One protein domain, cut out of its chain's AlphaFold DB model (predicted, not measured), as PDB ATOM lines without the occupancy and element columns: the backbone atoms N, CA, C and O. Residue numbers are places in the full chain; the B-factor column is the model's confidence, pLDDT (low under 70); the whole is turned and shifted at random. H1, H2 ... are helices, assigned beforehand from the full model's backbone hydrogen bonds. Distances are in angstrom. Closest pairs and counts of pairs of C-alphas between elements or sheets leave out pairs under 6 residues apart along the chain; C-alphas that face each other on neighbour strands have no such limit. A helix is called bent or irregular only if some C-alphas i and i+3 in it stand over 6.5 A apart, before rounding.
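This is residues 11 to 174 of the 251 residues of an uncharacterized protein of Puccinia graminis f. sp. tritici (strain CRL 75-36-700-3 / race SCCL) (UniProt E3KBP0). Three long helices, H1, H2 and H3, stand side by side in a triangle as an up-and-down bundle, each running against the one before it. On the side of H2 and H3 away from H1 packs a group of shorter helices, in which H5 crosses H2 and H3, H4 runs beside H2, and H8 and H9 cover H5, with H6 and H7 at the far end. The printed part has 164 residues with nine named helices, H1 to H9 in chain order, and no named strand; the class is all helix. It is compact, with a radius of gyration of the C-alphas of 15.9 A and spans of 45 by 40 by 24 A.

Find C-alpha 35 at (46.914, 19.428, 162.071); from there H2 runs 34.4 A to residue 58. H3, residues 66 to 89, measures 34.3 A. H1, residues 11 to 27, begins at (35.683, -4.291, 183.593) and measures 24.3 A. Look next for H4 at residues 95 to 103, H5 at 105 to 119, H6 at 123 to 131 and H7 at 134 to 140. H8, residues 142 to 157, is irregular: C-alphas 146 and 149 are 8.1 A apart, and it has a kink of 72 degrees near residue 149. H9, residues 159 to 174, ends at (13.622, 31.001, 187.005).

Start at Val 49 and Leu 76, the closest C-alphas of the hairpin H2 and H3, 6.3 A apart at a shallow tilt of 13 degrees, opposite ways. H1 touches H3 the same way at 15 degrees, a shallow tilt, closest at Val 20 and Ala 79, 5.9 A between C-alphas. H5 touches H3 about perpendicular, at 80 degrees; C-alphas 77 and 114 are closest, 5.4 A. H4 touches H2 with C-alphas 39 and 97 closest, 5.8 A. H8 touches H3 with C-alphas 85 and 147 closest, 5.4 A. H9 touches H5, with C-alphas 108 and 161 closest, 5.7 A. H7 touches H9, closest at C-alphas 134 and 169, 5.7 A, and H6 touches H9 at C-alphas 131 and 173, 5.6 A. H1 is apart from H4 to H9. Every O i to N i+4 pair is within hydrogen-bond range in H1, H2, H3, H4, H6, H7 and H9, against 10 of 11 in H5 and 8 of 12 in H8.

The two C-alphas farthest apart, those of Thr 33 and Lys 63, are 48.1 A from each other. Residues 62 to 67, of which 66 to 67 belong to H3, stand free. The printed part has no cut and no long link. Its mean pLDDT is 77.8; 44 residues are under 70, among them 119 to 137 and 160 to 174.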
ATOM      1  N   LYS A  11      35.057  -4.424 184.910       79.19
ATOM      2  CA  LYS A  11      35.683  -4.291 183.593       79.19
ATOM      3  C   LYS A  11      35.178  -3.045 182.859       79.19
ATOM      4  O   LYS A  11      35.990  -2.237 182.443       79.19
ATOM      5  N   GLU A  12      33.870  -2.807 182.831       80.25
ATOM      6  CA  GLU A  12      33.269  -1.623 182.186       80.25
ATOM      7  C   GLU A  12      33.751  -0.307 182.824       80.25
ATOM      8  O   GLU A  12      34.022   0.681 182.144       80.25
ATOM      9  N   LYS A  13      33.922  -0.300 184.152       78.38
ATOM     10  CA  LYS A  13      34.518   0.833 184.880       78.38
ATOM     11  C   LYS A  13      35.975   1.067 184.485       78.38
ATOM     12  O   LYS A  13      36.407   2.216 184.366       78.38
ATOM     13  N   LEU A  14      36.736  -0.015 184.336       80.12
ATOM     14  CA  LEU A  14      38.134   0.033 183.927       80.12
ATOM     15  C   LEU A  14      38.266   0.526 182.484       80.12
ATOM     16  O   LEU A  14      39.144   1.341 182.215       80.12
ATOM     17  N   ASP A  15      37.360   0.120 181.595       83.69
ATOM     18  CA  ASP A  15      37.336   0.551 180.196       83.69
ATOM     19  C   ASP A  15      37.133   2.075 180.092       83.69
ATOM     20  O   ASP A  15      37.886   2.756 179.398       83.69
ATOM     21  N   ILE A  16      36.215   2.656 180.877       83.62
ATOM     22  CA  ILE A  16      36.012   4.119 180.914       83.62
ATOM     23  C   ILE A  16      37.252   4.851 181.439       83.62
ATOM     24  O   ILE A  16      37.685   5.847 180.859       83.62
ATOM     25  N   LYS A  17      37.855   4.359 182.528       84.75
ATOM     26  CA  LYS A  17      39.102   4.941 183.053       84.75
ATOM     27  C   LYS A  17      40.249   4.817 182.049       84.75
ATOM     28  O   LYS A  17      41.082   5.714 181.966       84.75
ATOM     29  N   THR A  18      40.264   3.746 181.262       88.50
ATOM     30  CA  THR A  18      41.238   3.540 180.185       88.50
ATOM     31  C   THR A  18      41.057   4.571 179.077       88.50
ATOM     32  O   THR A  18      42.050   5.129 178.626       88.50
ATOM     33  N   ILE A  19      39.817   4.909 178.702       86.75
ATOM     34  CA  ILE A  19      39.540   5.994 177.742       86.75
ATOM     35  C   ILE A  19      40.069   7.335 178.269       86.75
ATOM     36  O   ILE A  19      40.737   8.063 177.537       86.75
ATOM     37  N   VAL A  20      39.832   7.648 179.548       83.94
ATOM     38  CA  VAL A  20      40.358   8.874 180.181       83.94
ATOM     39  C   VAL A  20      41.888   8.921 180.115       83.94
ATOM     40  O   VAL A  20      42.454   9.935 179.702       83.94
ATOM     41  N   LEU A  21      42.558   7.820 180.464       85.00
ATOM     42  CA  LEU A  21      44.017   7.713 180.384       85.00
ATOM     43  C   LEU A  21      44.525   7.799 178.939       85.00
ATOM     44  O   LEU A  21      45.553   8.423 178.691       85.00
ATOM     45  N   GLU A  22      43.815   7.210 177.973       87.19
ATOM     46  CA  GLU A  22      44.154   7.311 176.550       87.19
ATOM     47  C   GLU A  22      44.153   8.776 176.102       87.19
ATOM     48  O   GLU A  22      45.128   9.223 175.501       87.19
ATOM     49  N   ILE A  23      43.110   9.541 176.438       85.69
ATOM     50  CA  ILE A  23      43.014  10.970 176.101       85.69
ATOM     51  C   ILE A  23      44.194  11.744 176.702       85.69
ATOM     52  O   ILE A  23      44.861  12.507 176.000       85.69
ATOM     53  N   GLN A  24      44.489  11.511 177.984       82.94
ATOM     54  CA  GLN A  24      45.589  12.169 178.697       82.94
ATOM     55  C   GLN A  24      46.967  11.818 178.115       82.94
ATOM     56  O   GLN A  24      47.823  12.689 177.983       82.94
ATOM     57  N   ASN A  25      47.180  10.563 177.717       82.38
ATOM     58  CA  ASN A  25      48.434  10.128 177.104       82.38
ATOM     59  C   ASN A  25      48.591  10.667 175.681       82.38
ATOM     60  O   ASN A  25      49.694  11.020 175.267       82.38
ATOM     61  N   LYS A  26      47.496  10.747 174.921       80.25
ATOM     62  CA  LYS A  26      47.523  11.267 173.553       80.25
ATOM     63  C   LYS A  26      47.755  12.770 173.500       80.25
ATOM     64  O   LYS A  26      48.413  13.218 172.570       80.25
ATOM     65  N   LEU A  27      47.328  13.510 174.523       72.19
ATOM     66  CA  LEU A  27      47.707  14.908 174.767       72.19
ATOM     67  C   LEU A  27      49.232  15.124 174.689       72.19
ATOM     68  O   LEU A  27      49.679  16.105 174.103       72.19
ATOM     69  N   ALA A  28      50.029  14.176 175.196       70.12
ATOM     70  CA  ALA A  28      51.493  14.236 175.145       70.12
ATOM     71  C   ALA A  28      52.091  13.914 173.758       70.12
ATOM     72  O   ALA A  28      53.281  14.126 173.537       70.12
ATOM     73  N   GLN A  29      51.289  13.386 172.830       69.38
ATOM     74  CA  GLN A  29      51.726  12.946 171.499       69.38
ATOM     75  C   GLN A  29      51.291  13.899 170.376       69.38
ATOM     76  O   GLN A  29      51.699  13.712 169.228       69.38
ATOM     77  N   VAL A  30      50.452  14.895 170.678       72.31
ATOM     78  CA  VAL A  30      49.969  15.866 169.691       72.31
ATOM     79  C   VAL A  30      51.120  16.800 169.304       72.31
ATOM     80  O   VAL A  30      51.651  17.524 170.143       72.31
ATOM     81  N   ALA A  31      51.517  16.775 168.030       71.88
ATOM     82  CA  ALA A  31      52.615  17.584 167.505       71.88
ATOM     83  C   ALA A  31      52.084  18.723 166.610       71.88
ATOM     84  O   ALA A  31      51.151  18.484 165.836       71.88
ATOM     85  N   PRO A  32      52.691  19.928 166.629       66.56
ATOM     86  CA  PRO A  32      52.231  21.080 165.838       66.56
ATOM     87  C   PRO A  32      52.262  20.860 164.319       66.56
ATOM     88  O   PRO A  32      51.551  21.511 163.565       66.56
ATOM     89  N   THR A  33      53.086  19.927 163.843       64.69
ATOM     90  CA  THR A  33      53.388  19.745 162.418       64.69
ATOM     91  C   THR A  33      52.353  18.923 161.642       64.69
ATOM     92  O   THR A  33      52.556  18.675 160.455       64.69
ATOM     93  N   ASN A  34      51.248  18.480 162.261       78.06
ATOM     94  CA  ASN A  34      50.277  17.601 161.594       78.06
ATOM     95  C   ASN A  34      48.813  17.846 162.006       78.06
ATOM     96  O   ASN A  34      48.149  16.956 162.540       78.06
ATOM     97  N   SER A  35      48.291  19.043 161.714       79.81
ATOM     98  CA  SER A  35      46.914  19.428 162.071       79.81
ATOM     99  C   SER A  35      45.849  18.460 161.543       79.81
ATOM    100  O   SER A  35      44.918  18.143 162.266       79.81
ATOM    101  N   LYS A  36      46.009  17.887 160.340       87.31
ATOM    102  CA  LYS A  36      45.061  16.886 159.803       87.31
ATOM    103  C   LYS A  36      44.995  15.613 160.647       87.31
ATOM    104  O   LYS A  36      43.910  15.099 160.899       87.31
ATOM    105  N   LYS A  37      46.147  15.092 161.079       88.81
ATOM    106  CA  LYS A  37      46.194  13.907 161.948       88.81
ATOM    107  C   LYS A  37      45.630  14.223 163.332       88.81
ATOM    108  O   LYS A  37      44.931  13.392 163.905       88.81
ATOM    109  N   ASN A  38      45.914  15.414 163.849       90.56
ATOM    110  CA  ASN A  38      45.388  15.867 165.132       90.56
ATOM    111  C   ASN A  38      43.868  16.084 165.074       90.56
ATOM    112  O   ASN A  38      43.175  15.735 166.024       90.56
ATOM    113  N   ASP A  39      43.340  16.578 163.951       93.00
ATOM    114  CA  ASP A  39      41.902  16.723 163.712       93.00
ATOM    115  C   ASP A  39      41.203  15.370 163.704       93.00
ATOM    116  O   ASP A  39      40.214  15.180 164.408       93.00
ATOM    117  N   GLN A  40      41.747  14.411 162.949       92.50
ATOM    118  CA  GLN A  40      41.221  13.051 162.941       92.50
ATOM    119  C   GLN A  40      41.236  12.454 164.351       92.50
ATOM    120  O   GLN A  40      40.246  11.874 164.790       92.50
ATOM    121  N   LEU A  41      42.327  12.656 165.090       91.50
ATOM    122  CA  LEU A  41      42.421  12.182 166.460       91.50
ATOM    123  C   LEU A  41      41.383  12.839 167.382       91.50
ATOM    124  O   LEU A  41      40.786  12.160 168.215       91.50
ATOM    125  N   ALA A  42      41.166  14.148 167.253       92.31
ATOM    126  CA  ALA A  42      40.181  14.877 168.040       92.31
ATOM    127  C   ALA A  42      38.760  14.357 167.786       92.31
ATOM    128  O   ALA A  42      37.991  14.190 168.736       92.31
ATOM    129  N   LEU A  43      38.431  14.057 166.527       93.19
ATOM    130  CA  LEU A  43      37.165  13.426 166.159       93.19
ATOM    131  C   LEU A  43      37.045  12.045 166.811       93.19
ATOM    132  O   LEU A  43      36.132  11.851 167.613       93.19
ATOM    133  N   GLU A  44      38.034  11.167 166.615       92.88
ATOM    134  CA  GLU A  44      38.036   9.805 167.173       92.88
ATOM    135  C   GLU A  44      37.864   9.793 168.701       92.88
ATOM    136  O   GLU A  44      37.095   9.002 169.253       92.88
ATOM    137  N   LEU A  45      38.564  10.686 169.411       92.06
ATOM    138  CA  LEU A  45      38.418  10.829 170.861       92.06
ATOM    139  C   LEU A  45      37.024  11.340 171.245       92.06
ATOM    140  O   LEU A  45      36.451  10.862 172.226       92.06
ATOM    141  N   SER A  46      36.458  12.267 170.467       92.06
ATOM    142  CA  SER A  46      35.089  12.752 170.675       92.06
ATOM    143  C   SER A  46      34.065  11.634 170.525       92.06
ATOM    144  O   SER A  46      33.157  11.532 171.349       92.06
ATOM    145  N   GLU A  47      34.203  10.804 169.487       92.69
ATOM    146  CA  GLU A  47      33.333   9.647 169.267       92.69
ATOM    147  C   GLU A  47      33.425   8.662 170.437       92.69
ATOM    148  O   GLU A  47      32.399   8.334 171.034       92.69
ATOM    149  N   LYS A  48      34.638   8.270 170.846       92.50
ATOM    150  CA  LYS A  48      34.840   7.355 171.984       92.50
ATOM    151  C   LYS A  48      34.211   7.873 173.278       92.50
ATOM    152  O   LYS A  48      33.562   7.123 174.008       92.50
ATOM    153  N   VAL A  49      34.404   9.158 173.578       90.81
ATOM    154  CA  VAL A  49      33.837   9.778 174.782       90.81
ATOM    155  C   VAL A  49      32.314   9.826 174.705       90.81
ATOM    156  O   VAL A  49      31.647   9.523 175.694       90.81
ATOM    157  N   GLN A  50      31.753  10.139 173.537       90.25
ATOM    158  CA  GLN A  50      30.311  10.118 173.325       90.25
ATOM    159  C   GLN A  50      29.729   8.708 173.497       90.25
ATOM    160  O   GLN A  50      28.707   8.552 174.164       90.25
ATOM    161  N   GLU A  51      30.372   7.677 172.950       90.88
ATOM    162  CA  GLU A  51      29.943   6.283 173.111       90.88
ATOM    163  C   GLU A  51      29.958   5.852 174.583       90.88
ATOM    164  O   GLU A  51      28.972   5.299 175.081       90.88
ATOM    165  N   ALA A  52      31.034   6.174 175.307       89.69
ATOM    166  CA  ALA A  52      31.138   5.909 176.740       89.69
ATOM    167  C   ALA A  52      30.062   6.664 177.541       89.69
ATOM    168  O   ALA A  52      29.465   6.116 178.472       89.69
ATOM    169  N   TRP A  53      29.765   7.904 177.152       88.00
ATOM    170  CA  TRP A  53      28.708   8.706 177.759       88.00
ATOM    171  C   TRP A  53      27.320   8.099 177.539       88.00
ATOM    172  O   TRP A  53      26.546   7.955 178.486       88.00
ATOM    173  N   GLU A  54      27.005   7.703 176.304       87.75
ATOM    174  CA  GLU A  54      25.741   7.049 175.961       87.75
ATOM    175  C   GLU A  54      25.590   5.702 176.679       87.75
ATOM    176  O   GLU A  54      24.494   5.369 177.143       87.75
ATOM    177  N   PHE A  55      26.680   4.939 176.807       87.44
ATOM    178  CA  PHE A  55      26.711   3.710 177.595       87.44
ATOM    179  C   PHE A  55      26.348   3.986 179.058       87.44
ATOM    180  O   PHE A  55      25.402   3.388 179.576       87.44
ATOM    181  N   LEU A  56      27.028   4.942 179.700       81.94
ATOM    182  CA  LEU A  56      26.746   5.334 181.082       81.94
ATOM    183  C   LEU A  56      25.307   5.829 181.243       81.94
ATOM    184  O   LEU A  56      24.629   5.469 182.206       81.94
ATOM    185  N   GLN A  57      24.801   6.610 180.290       82.56
ATOM    186  CA  GLN A  57      23.446   7.147 180.339       82.56
ATOM    187  C   GLN A  57      22.372   6.051 180.298       82.56
ATOM    188  O   GLN A  57      21.364   6.180 180.997       82.56
ATOM    189  N   LYS A  58      22.598   4.974 179.536       82.31
ATOM    190  CA  LYS A  58      21.693   3.813 179.439       82.31
ATOM    191  C   LYS A  58      21.657   2.968 180.719       82.31
ATOM    192  O   LYS A  58      20.676   2.257 180.937       82.31
ATOM    193  N   GLN A  59      22.679   3.052 181.573       76.75
ATOM    194  CA  GLN A  59      22.694   2.347 182.855       76.75
ATOM    195  C   GLN A  59      21.645   2.929 183.808       76.75
ATOM    196  O   GLN A  59      21.529   4.150 183.960       76.75
ATOM    197  N   ALA A  60      20.887   2.054 184.471       70.44
ATOM    198  CA  ALA A  60      19.859   2.464 185.420       70.44
ATOM    199  C   ALA A  60      20.477   3.163 186.641       70.44
ATOM    200  O   ALA A  60      21.452   2.680 187.215       70.44
ATOM    201  N   ASP A  61      19.862   4.260 187.082       66.88
ATOM    202  CA  ASP A  61      20.283   4.977 188.287       66.88
ATOM    203  C   ASP A  61      19.911   4.170 189.541       66.88
ATOM    204  O   ASP A  61      18.859   4.369 190.154       66.88
ATOM    205  N   LYS A  62      20.779   3.236 189.936       68.31
ATOM    206  CA  LYS A  62      20.712   2.616 191.263       68.31
ATOM    207  C   LYS A  62      21.209   3.625 192.296       68.31
ATOM    208  O   LYS A  62      22.179   4.339 192.050       68.31
ATOM    209  N   LYS A  63      20.545   3.684 193.453       66.25
ATOM    210  CA  LYS A  63      20.785   4.703 194.490       66.25
ATOM    211  C   LYS A  63      22.265   4.790 194.901       66.25
ATOM    212  O   LYS A  63      22.777   5.895 195.039       66.25
ATOM    213  N   ASP A  64      22.941   3.644 194.964       64.25
ATOM    214  CA  ASP A  64      24.332   3.526 195.423       64.25
ATOM    215  C   ASP A  64      25.371   3.666 194.291       64.25
ATOM    216  O   ASP A  64      26.540   3.926 194.549       64.25
ATOM    217  N   GLU A  65      24.958   3.546 193.024       66.31
ATOM    218  CA  GLU A  65      25.851   3.614 191.845       66.31
ATOM    219  C   GLU A  65      25.722   4.949 191.098       66.31
ATOM    220  O   GLU A  65      26.550   5.288 190.251       66.31
ATOM    221  N   LYS A  66      24.705   5.748 191.439       71.94
ATOM    222  CA  LYS A  66      24.424   7.051 190.830       71.94
ATOM    223  C   LYS A  66      25.616   8.003 190.947       71.94
ATOM    224  O   LYS A  66      25.998   8.624 189.961       71.94
ATOM    225  N   ALA A  67      26.218   8.102 192.133       72.38
ATOM    226  CA  ALA A  67      27.362   8.984 192.368       72.38
ATOM    227  C   ALA A  67      28.588   8.570 191.535       72.38
ATOM    228  O   ALA A  67      29.226   9.415 190.913       72.38
ATOM    229  N   GLU A  68      28.881   7.271 191.471       75.19
ATOM    230  CA  GLU A  68      30.013   6.736 190.709       75.19
ATOM    231  C   GLU A  68      29.815   6.903 189.198       75.19
ATOM    232  O   GLU A  68      30.728   7.344 188.500       75.19
ATOM    233  N   LYS A  69      28.602   6.641 188.696       78.06
ATOM    234  CA  LYS A  69      28.223   6.900 187.301       78.06
ATOM    235  C   LYS A  69      28.458   8.362 186.925       78.06
ATOM    236  O   LYS A  69      29.126   8.628 185.929       78.06
ATOM    237  N   TYR A  70      27.952   9.307 187.722       79.88
ATOM    238  CA  TYR A  70      28.164  10.729 187.438       79.88
ATOM    239  C   TYR A  70      29.629  11.137 187.567       79.88
ATOM    240  O   TYR A  70      30.088  11.952 186.779       79.88
ATOM    241  N   SER A  71      30.379  10.552 188.501       79.94
ATOM    242  CA  SER A  71      31.822  10.784 188.597       79.94
ATOM    243  C   SER A  71      32.551  10.349 187.321       79.94
ATOM    244  O   SER A  71      33.339  11.123 186.784       79.94
ATOM    245  N   LEU A  72      32.248   9.161 186.786       78.81
ATOM    246  CA  LEU A  72      32.816   8.671 185.520       78.81
ATOM    247  C   LEU A  72      32.446   9.564 184.338       78.81
ATOM    248  O   LEU A  72      33.300   9.893 183.520       78.81
ATOM    249  N   MET A  73      31.189   9.994 184.292       84.00
ATOM    250  CA  MET A  73      30.701  10.981 183.339       84.00
ATOM    251  C   MET A  73      31.534  12.275 183.435       84.00
ATOM    252  O   MET A  73      32.186  12.659 182.468       84.00
ATOM    253  N   PHE A  74      31.616  12.922 184.597       83.44
ATOM    254  CA  PHE A  74      32.401  14.154 184.736       83.44
ATOM    255  C   PHE A  74      33.879  13.972 184.369       83.44
ATOM    256  O   PHE A  74      34.414  14.820 183.665       83.44
ATOM    257  N   MET A  75      34.505  12.842 184.717       83.62
ATOM    258  CA  MET A  75      35.882  12.554 184.294       83.62
ATOM    259  C   MET A  75      36.039  12.486 182.766       83.62
ATOM    260  O   MET A  75      37.043  12.962 182.241       83.62
ATOM    261  N   LEU A  76      35.059  11.930 182.047       86.94
ATOM    262  CA  LEU A  76      35.052  11.918 180.581       86.94
ATOM    263  C   LEU A  76      34.933  13.334 179.998       86.94
ATOM    264  O   LEU A  76      35.667  13.672 179.069       86.94
ATOM    265  N   ASN A  77      34.051  14.166 180.565       89.19
ATOM    266  CA  ASN A  77      33.911  15.567 180.153       89.19
ATOM    267  C   ASN A  77      35.218  16.332 180.374       89.19
ATOM    268  O   ASN A  77      35.696  17.002 179.463       89.19
ATOM    269  N   ASP A  78      35.803  16.202 181.566       86.81
ATOM    270  CA  ASP A  78      37.041  16.879 181.940       86.81
ATOM    271  C   ASP A  78      38.181  16.478 181.006       86.81
ATOM    272  O   ASP A  78      38.881  17.342 180.480       86.81
ATOM    273  N   ALA A  79      38.352  15.178 180.749       88.62
ATOM    274  CA  ALA A  79      39.400  14.685 179.864       88.62
ATOM    275  C   ALA A  79      39.273  15.264 178.447       88.62
ATOM    276  O   ALA A  79      40.250  15.789 177.908       88.62
ATOM    277  N   LEU A  80      38.071  15.209 177.863       92.50
ATOM    278  CA  LEU A  80      37.843  15.676 176.498       92.50
ATOM    279  C   LEU A  80      37.992  17.199 176.378       92.50
ATOM    280  O   LEU A  80      38.643  17.688 175.455       92.50
ATOM    281  N   VAL A  81      37.423  17.960 177.315       91.00
ATOM    282  CA  VAL A  81      37.493  19.425 177.270       91.00
ATOM    283  C   VAL A  81      38.914  19.921 177.520       91.00
ATOM    284  O   VAL A  81      39.354  20.843 176.834       91.00
ATOM    285  N   ASN A  82      39.667  19.282 178.420       90.38
ATOM    286  CA  ASN A  82      41.083  19.595 178.619       90.38
ATOM    287  C   ASN A  82      41.903  19.317 177.352       90.38
ATOM    288  O   ASN A  82      42.751  20.130 176.986       90.38
ATOM    289  N   PHE A  83      41.623  18.210 176.654       91.00
ATOM    290  CA  PHE A  83      42.244  17.916 175.364       91.00
ATOM    291  C   PHE A  83      41.957  19.023 174.341       91.00
ATOM    292  O   PHE A  83      42.891  19.520 173.708       91.00
ATOM    293  N   PHE A  84      40.701  19.462 174.205       91.88
ATOM    294  CA  PHE A  84      40.354  20.533 173.265       91.88
ATOM    295  C   PHE A  84      40.943  21.879 173.647       91.88
ATOM    296  O   PHE A  84      41.434  22.577 172.769       91.88
ATOM    297  N   SER A  85      40.922  22.241 174.928       90.62
ATOM    298  CA  SER A  85      41.463  23.519 175.391       90.62
ATOM    299  C   SER A  85      42.960  23.594 175.120       90.62
ATOM    300  O   SER A  85      43.445  24.564 174.540       90.62
ATOM    301  N   TYR A  86      43.691  22.533 175.464       89.75
ATOM    302  CA  TYR A  86      45.114  22.463 175.176       89.75
ATOM    303  C   TYR A  86      45.387  22.499 173.671       89.75
ATOM    304  O   TYR A  86      46.290  23.208 173.226       89.75
ATOM    305  N   SER A  87      44.616  21.746 172.888       89.88
ATOM    306  CA  SER A  87      44.817  21.661 171.442       89.88
ATOM    307  C   SER A  87      44.496  22.974 170.735       89.88
ATOM    308  O   SER A  87      45.230  23.361 169.836       89.88
ATOM    309  N   GLU A  88      43.450  23.682 171.158       90.94
ATOM    310  CA  GLU A  88      43.089  25.004 170.640       90.94
ATOM    311  C   GLU A  88      44.155  26.043 170.988       90.94
ATOM    312  O   GLU A  88      44.682  26.700 170.094       90.94
ATOM    313  N   LYS A  89      44.559  26.118 172.262       89.31
ATOM    314  CA  LYS A  89      45.560  27.082 172.737       89.31
ATOM    315  C   LYS A  89      46.909  26.962 172.024       89.31
ATOM    316  O   LYS A  89      47.641  27.944 171.933       89.31
ATOM    317  N   ASN A  90      47.258  25.757 171.585       87.94
ATOM    318  CA  ASN A  90      48.512  25.467 170.897       87.94
ATOM    319  C   ASN A  90      48.328  25.286 169.379       87.94
ATOM    320  O   ASN A  90      49.235  24.772 168.728       87.94
ATOM    321  N   GLU A  91      47.163  25.656 168.830       88.94
ATOM    322  CA  GLU A  91      46.846  25.577 167.393       88.94
ATOM    323  C   GLU A  91      47.065  24.172 166.788       88.94
ATOM    324  O   GLU A  91      47.400  24.002 165.617       88.94
ATOM    325  N   LEU A  92      46.887  23.129 167.605       90.25
ATOM    326  CA  LEU A  92      47.165  21.743 167.230       90.25
ATOM    327  C   LEU A  92      46.042  21.123 166.403       90.25
ATOM    328  O   LEU A  92      46.300  20.191 165.643       90.25
ATOM    329  N   ILE A  93      44.819  21.620 166.564       91.25
ATOM    330  CA  ILE A  93      43.631  21.205 165.816       91.25
ATOM    331  C   ILE A  93      43.059  22.403 165.074       91.25
ATOM    332  O   ILE A  93      43.133  23.538 165.547       91.25
ATOM    333  N   SER A  94      42.488  22.154 163.902       91.38
ATOM    334  CA  SER A  94      41.912  23.206 163.084       91.38
ATOM    335  C   SER A  94      40.626  23.751 163.696       91.38
ATOM    336  O   SER A  94      39.817  23.043 164.307       91.38
ATOM    337  N   GLU A  95      40.386  25.030 163.439       89.75
ATOM    338  CA  GLU A  95      39.138  25.692 163.799       89.75
ATOM    339  C   GLU A  95      37.915  24.994 163.177       89.75
ATOM    340  O   GLU A  95      36.868  24.891 163.812       89.75
ATOM    341  N   ASN A  96      38.047  24.437 161.965       90.88
ATOM    342  CA  ASN A  96      36.965  23.701 161.308       90.88
ATOM    343  C   ASN A  96      36.631  22.379 162.025       90.88
ATOM    344  O   ASN A  96      35.454  22.022 162.150       90.88
ATOM    345  N   CYS A  97      37.646  21.670 162.528       92.25
ATOM    346  CA  CYS A  97      37.454  20.483 163.358       92.25
ATOM    347  C   CYS A  97      36.707  20.838 164.652       92.25
ATOM    348  O   CYS A  97      35.653  20.262 164.940       92.25
ATOM    349  N   LEU A  98      37.176  21.867 165.367       90.44
ATOM    350  CA  LEU A  98      36.506  22.379 166.564       90.44
ATOM    351  C   LEU A  98      35.063  22.786 166.269       90.44
ATOM    352  O   LEU A  98      34.148  22.349 166.959       90.44
ATOM    353  N   ARG A  99      34.823  23.553 165.204       89.25
ATOM    354  CA  ARG A  99      33.475  23.960 164.792       89.25
ATOM    355  C   ARG A  99      32.558  22.763 164.542       89.25
ATOM    356  O   ARG A  99      31.385  22.827 164.904       89.25
ATOM    357  N   THR A 100      33.076  21.694 163.941       90.31
ATOM    358  CA  THR A 100      32.317  20.462 163.688       90.31
ATOM    359  C   THR A 100      31.917  19.791 165.001       90.31
ATOM    360  O   THR A 100      30.739  19.510 165.213       90.31
ATOM    361  N   ILE A 101      32.870  19.607 165.919       89.94
ATOM    362  CA  ILE A 101      32.629  18.994 167.234       89.94
ATOM    363  C   ILE A 101      31.660  19.842 168.067       89.94
ATOM    364  O   ILE A 101      30.723  19.317 168.661       89.94
ATOM    365  N   LEU A 102      31.863  21.160 168.092       86.25
ATOM    366  CA  LEU A 102      31.066  22.088 168.887       86.25
ATOM    367  C   LEU A 102      29.625  22.227 168.378       86.25
ATOM    368  O   LEU A 102      28.754  22.596 169.164       86.25
ATOM    369  N   ASN A 103      29.358  21.988 167.092       86.25
ATOM    370  CA  ASN A 103      28.002  22.035 166.528       86.25
ATOM    371  C   ASN A 103      27.259  20.700 166.595       86.25
ATOM    372  O   ASN A 103      26.057  20.657 166.337       86.25
ATOM    373  N   ASP A 104      27.933  19.617 166.966       85.19
ATOM    374  CA  ASP A 104      27.259  18.360 167.251       85.19
ATOM    375  C   ASP A 104      26.506  18.479 168.584       85.19
ATOM    376  O   ASP A 104      27.070  18.831 169.616       85.19
ATOM    377  N   ASN A 105      25.207  18.180 168.581       73.56
ATOM    378  CA  ASN A 105      24.368  18.315 169.771       73.56
ATOM    379  C   ASN A 105      24.793  17.387 170.918       73.56
ATOM    380  O   ASN A 105      24.767  17.766 172.089       73.56
ATOM    381  N   LYS A 106      25.217  16.164 170.603       77.38
ATOM    382  CA  LYS A 106      25.644  15.198 171.615       77.38
ATOM    383  C   LYS A 106      27.003  15.585 172.188       77.38
ATOM    384  O   LYS A 106      27.139  15.641 173.409       77.38
ATOM    385  N   LYS A 107      27.972  15.915 171.331       80.12
ATOM    386  CA  LYS A 107      29.320  16.337 171.759       80.12
ATOM    387  C   LYS A 107      29.285  17.708 172.444       80.12
ATOM    388  O   LYS A 107      29.971  17.929 173.438       80.12
ATOM    389  N   GLY A 108      28.396  18.592 172.005       74.25
ATOM    390  CA  GLY A 108      28.106  19.859 172.664       74.25
ATOM    391  C   GLY A 108      27.638  19.670 174.111       74.25
ATOM    392  O   GLY A 108      28.149  20.330 175.015       74.25
ATOM    393  N   HIS A 109      26.743  18.716 174.386       76.31
ATOM    394  CA  HIS A 109      26.317  18.447 175.767       76.31
ATOM    395  C   HIS A 109      27.478  18.088 176.707       76.31
ATOM    396  O   HIS A 109      27.437  18.454 177.879       76.31
ATOM    397  N   ILE A 110      28.516  17.412 176.213       81.00
ATOM    398  CA  ILE A 110      29.697  17.005 176.996       81.00
ATOM    399  C   ILE A 110      30.462  18.250 177.475       81.00
ATOM    400  O   ILE A 110      30.757  18.392 178.663       81.00
ATOM    401  N   ILE A 111      30.669  19.217 176.578       81.56
ATOM    402  CA  ILE A 111      31.324  20.502 176.876       81.56
ATOM    403  C   ILE A 111      30.461  21.364 177.798       81.56
ATOM    404  O   ILE A 111      30.953  22.008 178.723       81.56
ATOM    405  N   PHE A 112      29.152  21.362 177.577       79.12
ATOM    406  CA  PHE A 112      28.228  22.058 178.456       79.12
ATOM    407  C   PHE A 112      28.259  21.483 179.886       79.12
ATOM    408  O   PHE A 112      28.350  22.236 180.857       79.12
ATOM    409  N   ASN A 113      28.276  20.155 180.031       79.88
ATOM    410  CA  ASN A 113      28.350  19.491 181.333       79.88
ATOM    411  C   ASN A 113      29.663  19.776 182.075       79.88
ATOM    412  O   ASN A 113      29.643  19.899 183.300       79.88
ATOM    413  N   TYR A 114      30.781  19.915 181.355       84.06
ATOM    414  CA  TYR A 114      32.053  20.368 181.929       84.06
ATOM    415  C   TYR A 114      31.903  21.720 182.635       84.06
ATOM    416  O   TYR A 114      32.244  21.872 183.809       84.06
ATOM    417  N   ILE A 115      31.312  22.693 181.940       77.69
ATOM    418  CA  ILE A 115      31.111  24.046 182.468       77.69
ATOM    419  C   ILE A 115      30.217  24.005 183.696       77.69
ATOM    420  O   ILE A 115      30.569  24.581 184.723       77.69
ATOM    421  N   LEU A 116      29.111  23.258 183.639       73.31
ATOM    422  CA  LEU A 116      28.244  23.087 184.805       73.31
ATOM    423  C   LEU A 116      28.986  22.500 186.007       73.31
ATOM    424  O   LEU A 116      28.798  22.972 187.131       73.31
ATOM    425  N   GLY A 117      29.852  21.512 185.770       71.25
ATOM    426  CA  GLY A 117      30.704  20.923 186.797       71.25
ATOM    427  C   GLY A 117      31.541  21.977 187.527       71.25
ATOM    428  O   GLY A 117      31.565  21.991 188.760       71.25
ATOM    429  N   ARG A 118      32.135  22.928 186.795       72.88
ATOM    430  CA  ARG A 118      32.972  23.997 187.373       72.88
ATOM    431  C   ARG A 118      32.192  24.953 188.275       72.88
ATOM    432  O   ARG A 118      32.676  25.285 189.356       72.88
ATOM    433  N   PHE A 119      30.970  25.328 187.894       62.94
ATOM    434  CA  PHE A 119      30.126  26.211 188.713       62.94
ATOM    435  C   PHE A 119      29.443  25.484 189.883       62.94
ATOM    436  O   PHE A 119      29.144  26.102 190.898       62.94
ATOM    437  N   SER A 120      29.244  24.165 189.807       57.69
ATOM    438  CA  SER A 120      28.543  23.402 190.855       57.69
ATOM    439  C   SER A 120      29.264  23.335 192.213       57.69
ATOM    440  O   SER A 120      28.650  22.970 193.217       57.69
ATOM    441  N   THR A 121      30.544  23.712 192.271       50.44
ATOM    442  CA  THR A 121      31.376  23.601 193.480       50.44
ATOM    443  C   THR A 121      31.100  24.679 194.530       50.44
ATOM    444  O   THR A 121      31.436  24.480 195.697       50.44
ATOM    445  N   ASN A 122      30.455  25.793 194.168       51.97
ATOM    446  CA  ASN A 122      30.174  26.873 195.111       51.97
ATOM    447  C   ASN A 122      28.825  27.536 194.800       51.97
ATOM    448  O   ASN A 122      28.748  28.442 193.977       51.97
ATOM    449  N   LYS A 123      27.750  27.051 195.446       54.78
ATOM    450  CA  LYS A 123      26.351  27.445 195.176       54.78
ATOM    451  C   LYS A 123      26.129  28.963 195.224       54.78
ATOM    452  O   LYS A 123      25.359  29.477 194.420       54.78
ATOM    453  N   ASP A 124      26.821  29.675 196.110       53.72
ATOM    454  CA  ASP A 124      26.669  31.127 196.264       53.72
ATOM    455  C   ASP A 124      27.317  31.893 195.102       53.72
ATOM    456  O   ASP A 124      26.742  32.838 194.563       53.72
ATOM    457  N   VAL A 125      28.482  31.427 194.648       50.97
ATOM    458  CA  VAL A 125      29.216  32.009 193.517       50.97
ATOM    459  C   VAL A 125      28.554  31.635 192.191       50.97
ATOM    460  O   VAL A 125      28.403  32.481 191.315       50.97
ATOM    461  N   ALA A 126      28.074  30.397 192.072       51.94
ATOM    462  CA  ALA A 126      27.232  29.947 190.975       51.94
ATOM    463  C   ALA A 126      25.985  30.828 190.863       51.94
ATOM    464  O   ALA A 126      25.738  31.395 189.812       51.94
ATOM    465  N   ASN A 127      25.247  31.044 191.952       54.22
ATOM    466  CA  ASN A 127      24.093  31.941 191.933       54.22
ATOM    467  C   ASN A 127      24.474  33.369 191.509       54.22
ATOM    468  O   ASN A 127      23.724  33.996 190.768       54.22
ATOM    469  N   PHE A 128      25.635  33.885 191.918       52.09
ATOM    470  CA  PHE A 128      26.077  35.223 191.517       52.09
ATOM    471  C   PHE A 128      26.377  35.319 190.010       52.09
ATOM    472  O   PHE A 128      25.839  36.189 189.328       52.09
ATOM    473  N   TYR A 129      27.163  34.381 189.473       50.59
ATOM    474  CA  TYR A 129      27.520  34.338 188.050       50.59
ATOM    475  C   TYR A 129      26.344  33.925 187.145       50.59
ATOM    476  O   TYR A 129      26.288  34.326 185.990       50.59
ATOM    477  N   LEU A 130      25.392  33.127 187.630       55.28
ATOM    478  CA  LEU A 130      24.308  32.570 186.806       55.28
ATOM    479  C   LEU A 130      23.052  33.462 186.782       55.28
ATOM    480  O   LEU A 130      22.182  33.263 185.937       55.28
ATOM    481  N   ASN A 131      22.958  34.454 187.680       54.84
ATOM    482  CA  ASN A 131      21.863  35.432 187.700       54.84
ATOM    483  C   ASN A 131      22.053  36.578 186.690       54.84
ATOM    484  O   ASN A 131      21.063  37.149 186.237       54.84
ATOM    485  N   PHE A 132      23.292  36.885 186.299       49.66
ATOM    486  CA  PHE A 132      23.628  37.866 185.261       49.66
ATOM    487  C   PHE A 132      24.149  37.161 184.010       49.66
ATOM    488  O   PHE A 132      24.787  36.122 184.141       49.66
ATOM    489  N   GLU A 133      23.843  37.718 182.828       62.88
ATOM    490  CA  GLU A 133      24.280  37.290 181.485       62.88
ATOM    491  C   GLU A 133      25.238  36.090 181.487       62.88
ATOM    492  O   GLU A 133      26.458  36.245 181.458       62.88
ATOM    493  N   PHE A 134      24.671  34.877 181.534       65.69
ATOM    494  CA  PHE A 134      25.419  33.631 181.741       65.69
ATOM    495  C   PHE A 134      26.640  33.512 180.822       65.69
ATOM    496  O   PHE A 134      27.698  33.038 181.223       65.69
ATOM    497  N   GLN A 135      26.501  33.989 179.588       66.06
ATOM    498  CA  GLN A 135      27.572  34.016 178.606       66.06
ATOM    499  C   GLN A 135      28.766  34.878 179.046       66.06
ATOM    500  O   GLN A 135      29.897  34.394 179.005       66.06
ATOM    501  N   SER A 136      28.525  36.117 179.475       67.38
ATOM    502  CA  SER A 136      29.552  37.043 179.973       67.38
ATOM    503  C   SER A 136      30.186  36.483 181.249       67.38
ATOM    504  O   SER A 136      31.404  36.349 181.349       67.38
ATOM    505  N   SER A 137      29.351  35.981 182.157       67.44
ATOM    506  CA  SER A 137      29.763  35.341 183.406       67.44
ATOM    507  C   SER A 137      30.681  34.134 183.212       67.44
ATOM    508  O   SER A 137      31.680  33.993 183.912       67.44
ATOM    509  N   VAL A 138      30.390  33.263 182.245       71.12
ATOM    510  CA  VAL A 138      31.240  32.108 181.917       71.12
ATOM    511  C   VAL A 138      32.543  32.536 181.237       71.12
ATOM    512  O   VAL A 138      33.552  31.855 181.398       71.12
ATOM    513  N   GLN A 139      32.560  33.649 180.504       71.19
ATOM    514  CA  GLN A 139      33.767  34.156 179.837       71.19
ATOM    515  C   GLN A 139      34.695  34.938 180.772       71.19
ATOM    516  O   GLN A 139      35.901  34.948 180.559       71.19
ATOM    517  N   GLU A 140      34.157  35.564 181.812       70.94
ATOM    518  CA  GLU A 140      34.929  36.375 182.763       70.94
ATOM    519  C   GLU A 140      35.275  35.610 184.045       70.94
ATOM    520  O   GLU A 140      36.119  36.031 184.839       70.94
ATOM    521  N   SER A 141      34.638  34.458 184.249       71.88
ATOM    522  CA  SER A 141      34.834  33.639 185.435       71.88
ATOM    523  C   SER A 141      36.251  33.051 185.512       71.88
ATOM    524  O   SER A 141      36.757  32.485 184.533       71.88
ATOM    525  N   PRO A 142      36.884  33.084 186.702       69.50
ATOM    526  CA  PRO A 142      38.137  32.377 186.935       69.50
ATOM    527  C   PRO A 142      37.972  30.847 186.894       69.50
ATOM    528  O   PRO A 142      38.958  30.149 186.666       69.50
ATOM    529  N   PHE A 143      36.753  30.314 187.068       69.62
ATOM    530  CA  PHE A 143      36.477  28.867 187.080       69.62
ATOM    531  C   PHE A 143      36.539  28.204 185.699       69.62
ATOM    532  O   PHE A 143      36.540  26.978 185.613       69.62
ATOM    533  N   THR A 144      36.559  29.006 184.639       76.31
ATOM    534  CA  THR A 144      36.572  28.571 183.233       76.31
ATOM    535  C   THR A 144      37.746  29.167 182.463       76.31
ATOM    536  O   THR A 144      37.795  29.075 181.235       76.31
ATOM    537  N   LYS A 145      38.700  29.789 183.172       81.50
ATOM    538  CA  LYS A 145      39.876  30.459 182.596       81.50
ATOM    539  C   LYS A 145      40.675  29.558 181.661       81.50
ATOM    540  O   LYS A 145      41.211  30.004 180.651       81.50
ATOM    541  N   ASP A 146      40.741  28.285 182.006       81.50
ATOM    542  CA  ASP A 146      41.383  27.228 181.240       81.50
ATOM    543  C   ASP A 146      40.725  26.976 179.876       81.50
ATOM    544  O   ASP A 146      41.412  26.530 178.966       81.50
ATOM    545  N   ILE A 147      39.445  27.306 179.682       87.50
ATOM    546  CA  ILE A 147      38.717  27.070 178.423       87.50
ATOM    547  C   ILE A 147      38.277  28.362 177.716       87.50
ATOM    548  O   ILE A 147      37.440  28.318 176.815       87.50
ATOM    549  N   HIS A 148      38.815  29.528 178.092       87.06
ATOM    550  CA  HIS A 148      38.408  30.821 177.515       87.06
ATOM    551  C   HIS A 148      38.524  30.881 175.983       87.06
ATOM    552  O   HIS A 148      37.653  31.473 175.347       87.06
ATOM    553  N   GLY A 149      39.548  30.261 175.385       85.88
ATOM    554  CA  GLY A 149      39.690  30.170 173.923       85.88
ATOM    555  C   GLY A 149      38.531  29.402 173.277       85.88
ATOM    556  O   GLY A 149      37.801  29.947 172.446       85.88
ATOM    557  N   LEU A 150      38.226  28.205 173.789       86.44
ATOM    558  CA  LEU A 150      37.046  27.434 173.380       86.44
ATOM    559  C   LEU A 150      35.734  28.212 173.557       86.44
ATOM    560  O   LEU A 150      34.874  28.177 172.680       86.44
ATOM    561  N   LEU A 151      35.568  28.948 174.659       85.00
ATOM    562  CA  LEU A 151      34.364  29.751 174.904       85.00
ATOM    563  C   LEU A 151      34.177  30.877 173.875       85.00
ATOM    564  O   LEU A 151      33.035  31.226 173.550       85.00
ATOM    565  N   LYS A 152      35.267  31.441 173.338       85.38
ATOM    566  CA  LYS A 152      35.199  32.400 172.223       85.38
ATOM    567  C   LYS A 152      34.712  31.715 170.949       85.38
ATOM    568  O   LYS A 152      33.772  32.213 170.330       85.38
ATOM    569  N   LEU A 153      35.259  30.545 170.616       84.06
ATOM    570  CA  LEU A 153      34.821  29.763 169.453       84.06
ATOM    571  C   LEU A 153      33.356  29.332 169.562       84.06
ATOM    572  O   LEU A 153      32.622  29.379 168.578       84.06
ATOM    573  N   ILE A 154      32.888  28.981 170.763       81.69
ATOM    574  CA  ILE A 154      31.476  28.663 171.021       81.69
ATOM    575  C   ILE A 154      30.590  29.875 170.728       81.69
ATOM    576  O   ILE A 154      29.608  29.751 169.996       81.69
ATOM    577  N   LYS A 155      30.965  31.060 171.230       79.94
ATOM    578  CA  LYS A 155      30.264  32.326 170.950       79.94
ATOM    579  C   LYS A 155      30.254  32.668 169.462       79.94
ATOM    580  O   LYS A 155      29.278  33.240 168.978       79.94
ATOM    581  N   GLN A 156      31.307  32.320 168.743       81.12
ATOM    582  CA  GLN A 156      31.431  32.673 167.341       81.12
ATOM    583  C   GLN A 156      30.679  31.677 166.446       81.12
ATOM    584  O   GLN A 156      29.850  32.092 165.640       81.12
ATOM    585  N   TYR A 157      30.832  30.371 166.673       77.38
ATOM    586  CA  TYR A 157      30.505  29.361 165.661       77.38
ATOM    587  C   TYR A 157      29.581  28.222 166.090       77.38
ATOM    588  O   TYR A 157      29.184  27.455 165.214       77.38
ATOM    589  N   SER A 158      29.264  28.060 167.383       78.50
ATOM    590  CA  SER A 158      28.430  26.937 167.838       78.50
ATOM    591  C   SER A 158      26.999  27.348 168.154       78.50
ATOM    592  O   SER A 158      26.716  27.875 169.230       78.50
ATOM    593  N   ASP A 159      26.072  27.067 167.248       75.62
ATOM    594  CA  ASP A 159      24.666  27.433 167.446       75.62
ATOM    595  C   ASP A 159      23.976  26.503 168.451       75.62
ATOM    596  O   ASP A 159      23.159  26.940 169.268       75.62
ATOM    597  N   VAL A 160      24.370  25.227 168.464       67.38
ATOM    598  CA  VAL A 160      23.819  24.241 169.399       67.38
ATOM    599  C   VAL A 160      24.245  24.537 170.833       67.38
ATOM    600  O   VAL A 160      23.400  24.555 171.732       67.38
ATOM    601  N   LEU A 161      25.527  24.840 171.061       68.00
ATOM    602  CA  LEU A 161      25.988  25.183 172.402       68.00
ATOM    603  C   LEU A 161      25.436  26.527 172.854       68.00
ATOM    604  O   LEU A 161      24.935  26.598 173.969       68.00
ATOM    605  N   LYS A 162      25.411  27.560 172.002       69.62
ATOM    606  CA  LYS A 162      24.750  28.834 172.348       69.62
ATOM    607  C   LYS A 162      23.318  28.608 172.838       69.62
ATOM    608  O   LYS A 162      22.945  29.132 173.884       69.62
ATOM    609  N   SER A 163      22.545  27.784 172.126       66.56
ATOM    610  CA  SER A 163      21.161  27.457 172.491       66.56
ATOM    611  C   SER A 163      21.059  26.726 173.838       66.56
ATOM    612  O   SER A 163      20.227  27.081 174.677       66.56
ATOM    613  N   LEU A 164      21.934  25.745 174.088       67.38
ATOM    614  CA  LEU A 164      21.984  25.021 175.365       67.38
ATOM    615  C   LEU A 164      22.360  25.933 176.536       67.38
ATOM    616  O   LEU A 164      21.706  25.891 177.580       67.38
ATOM    617  N   TYR A 165      23.366  26.784 176.345       68.12
ATOM    618  CA  TYR A 165      23.820  27.751 177.343       68.12
ATOM    619  C   TYR A 165      22.722  28.748 177.680       68.12
ATOM    620  O   TYR A 165      22.431  28.971 178.853       68.12
ATOM    621  N   PHE A 166      22.092  29.312 176.650       64.88
ATOM    622  CA  PHE A 166      21.016  30.279 176.802       64.88
ATOM    623  C   PHE A 166      19.857  29.682 177.607       64.88
ATOM    624  O   PHE A 166      19.478  30.205 178.653       64.88
ATOM    625  N   LYS A 167      19.369  28.512 177.185       62.84
ATOM    626  CA  LYS A 167      18.232  27.838 177.818       62.84
ATOM    627  C   LYS A 167      18.515  27.387 179.252       62.84
ATOM    628  O   LYS A 167      17.611  27.342 180.093       62.84
ATOM    629  N   TYR A 168      19.758  27.031 179.550       67.06
ATOM    630  CA  TYR A 168      20.148  26.731 180.918       67.06
ATOM    631  C   TYR A 168      20.204  27.983 181.795       67.06
ATOM    632  O   TYR A 168      19.678  27.950 182.908       67.06
ATOM    633  N   GLY A 169      20.761  29.083 181.279       61.69
ATOM    634  CA  GLY A 169      20.730  30.387 181.943       61.69
ATOM    635  C   GLY A 169      19.302  30.794 182.322       61.69
ATOM    636  O   GLY A 169      19.038  31.065 183.492       61.69
ATOM    637  N   GLU A 170      18.356  30.699 181.379       57.59
ATOM    638  CA  GLU A 170      16.926  30.939 181.646       57.59
ATOM    639  C   GLU A 170      16.397  30.050 182.785       57.59
ATOM    640  O   GLU A 170      15.695  30.502 183.691       57.59
ATOM    641  N   THR A 171      16.751  28.763 182.763       59.25
ATOM    642  CA  THR A 171      16.266  27.787 183.747       59.25
ATOM    643  C   THR A 171      16.763  28.095 185.160       59.25
ATOM    644  O   THR A 171      16.019  27.909 186.129       59.25
ATOM    645  N   LEU A 172      18.003  28.564 185.295       58.44
ATOM    646  CA  LEU A 172      18.565  28.945 186.586       58.44
ATOM    647  C   LEU A 172      17.997  30.261 187.110       58.44
ATOM    648  O   LEU A 172      17.662  30.328 188.292       58.44
ATOM    649  N   GLN A 173      17.803  31.259 186.245       56.19
ATOM    650  CA  GLN A 173      17.147  32.514 186.625       56.19
ATOM    651  C   GLN A 173      15.741  32.259 187.185       56.19
ATOM    652  O   GLN A 173      15.394  32.755 188.258       56.19
ATOM    653  N   ILE A 174      14.956  31.400 186.525       57.59
ATOM    654  CA  ILE A 174      13.622  31.001 187.005       57.59
ATOM    655  C   ILE A 174      13.707  30.330 188.386       57.59
ATOM    656  O   ILE A 174      12.886  30.603 189.263       57.59
TER     657      ILE A 174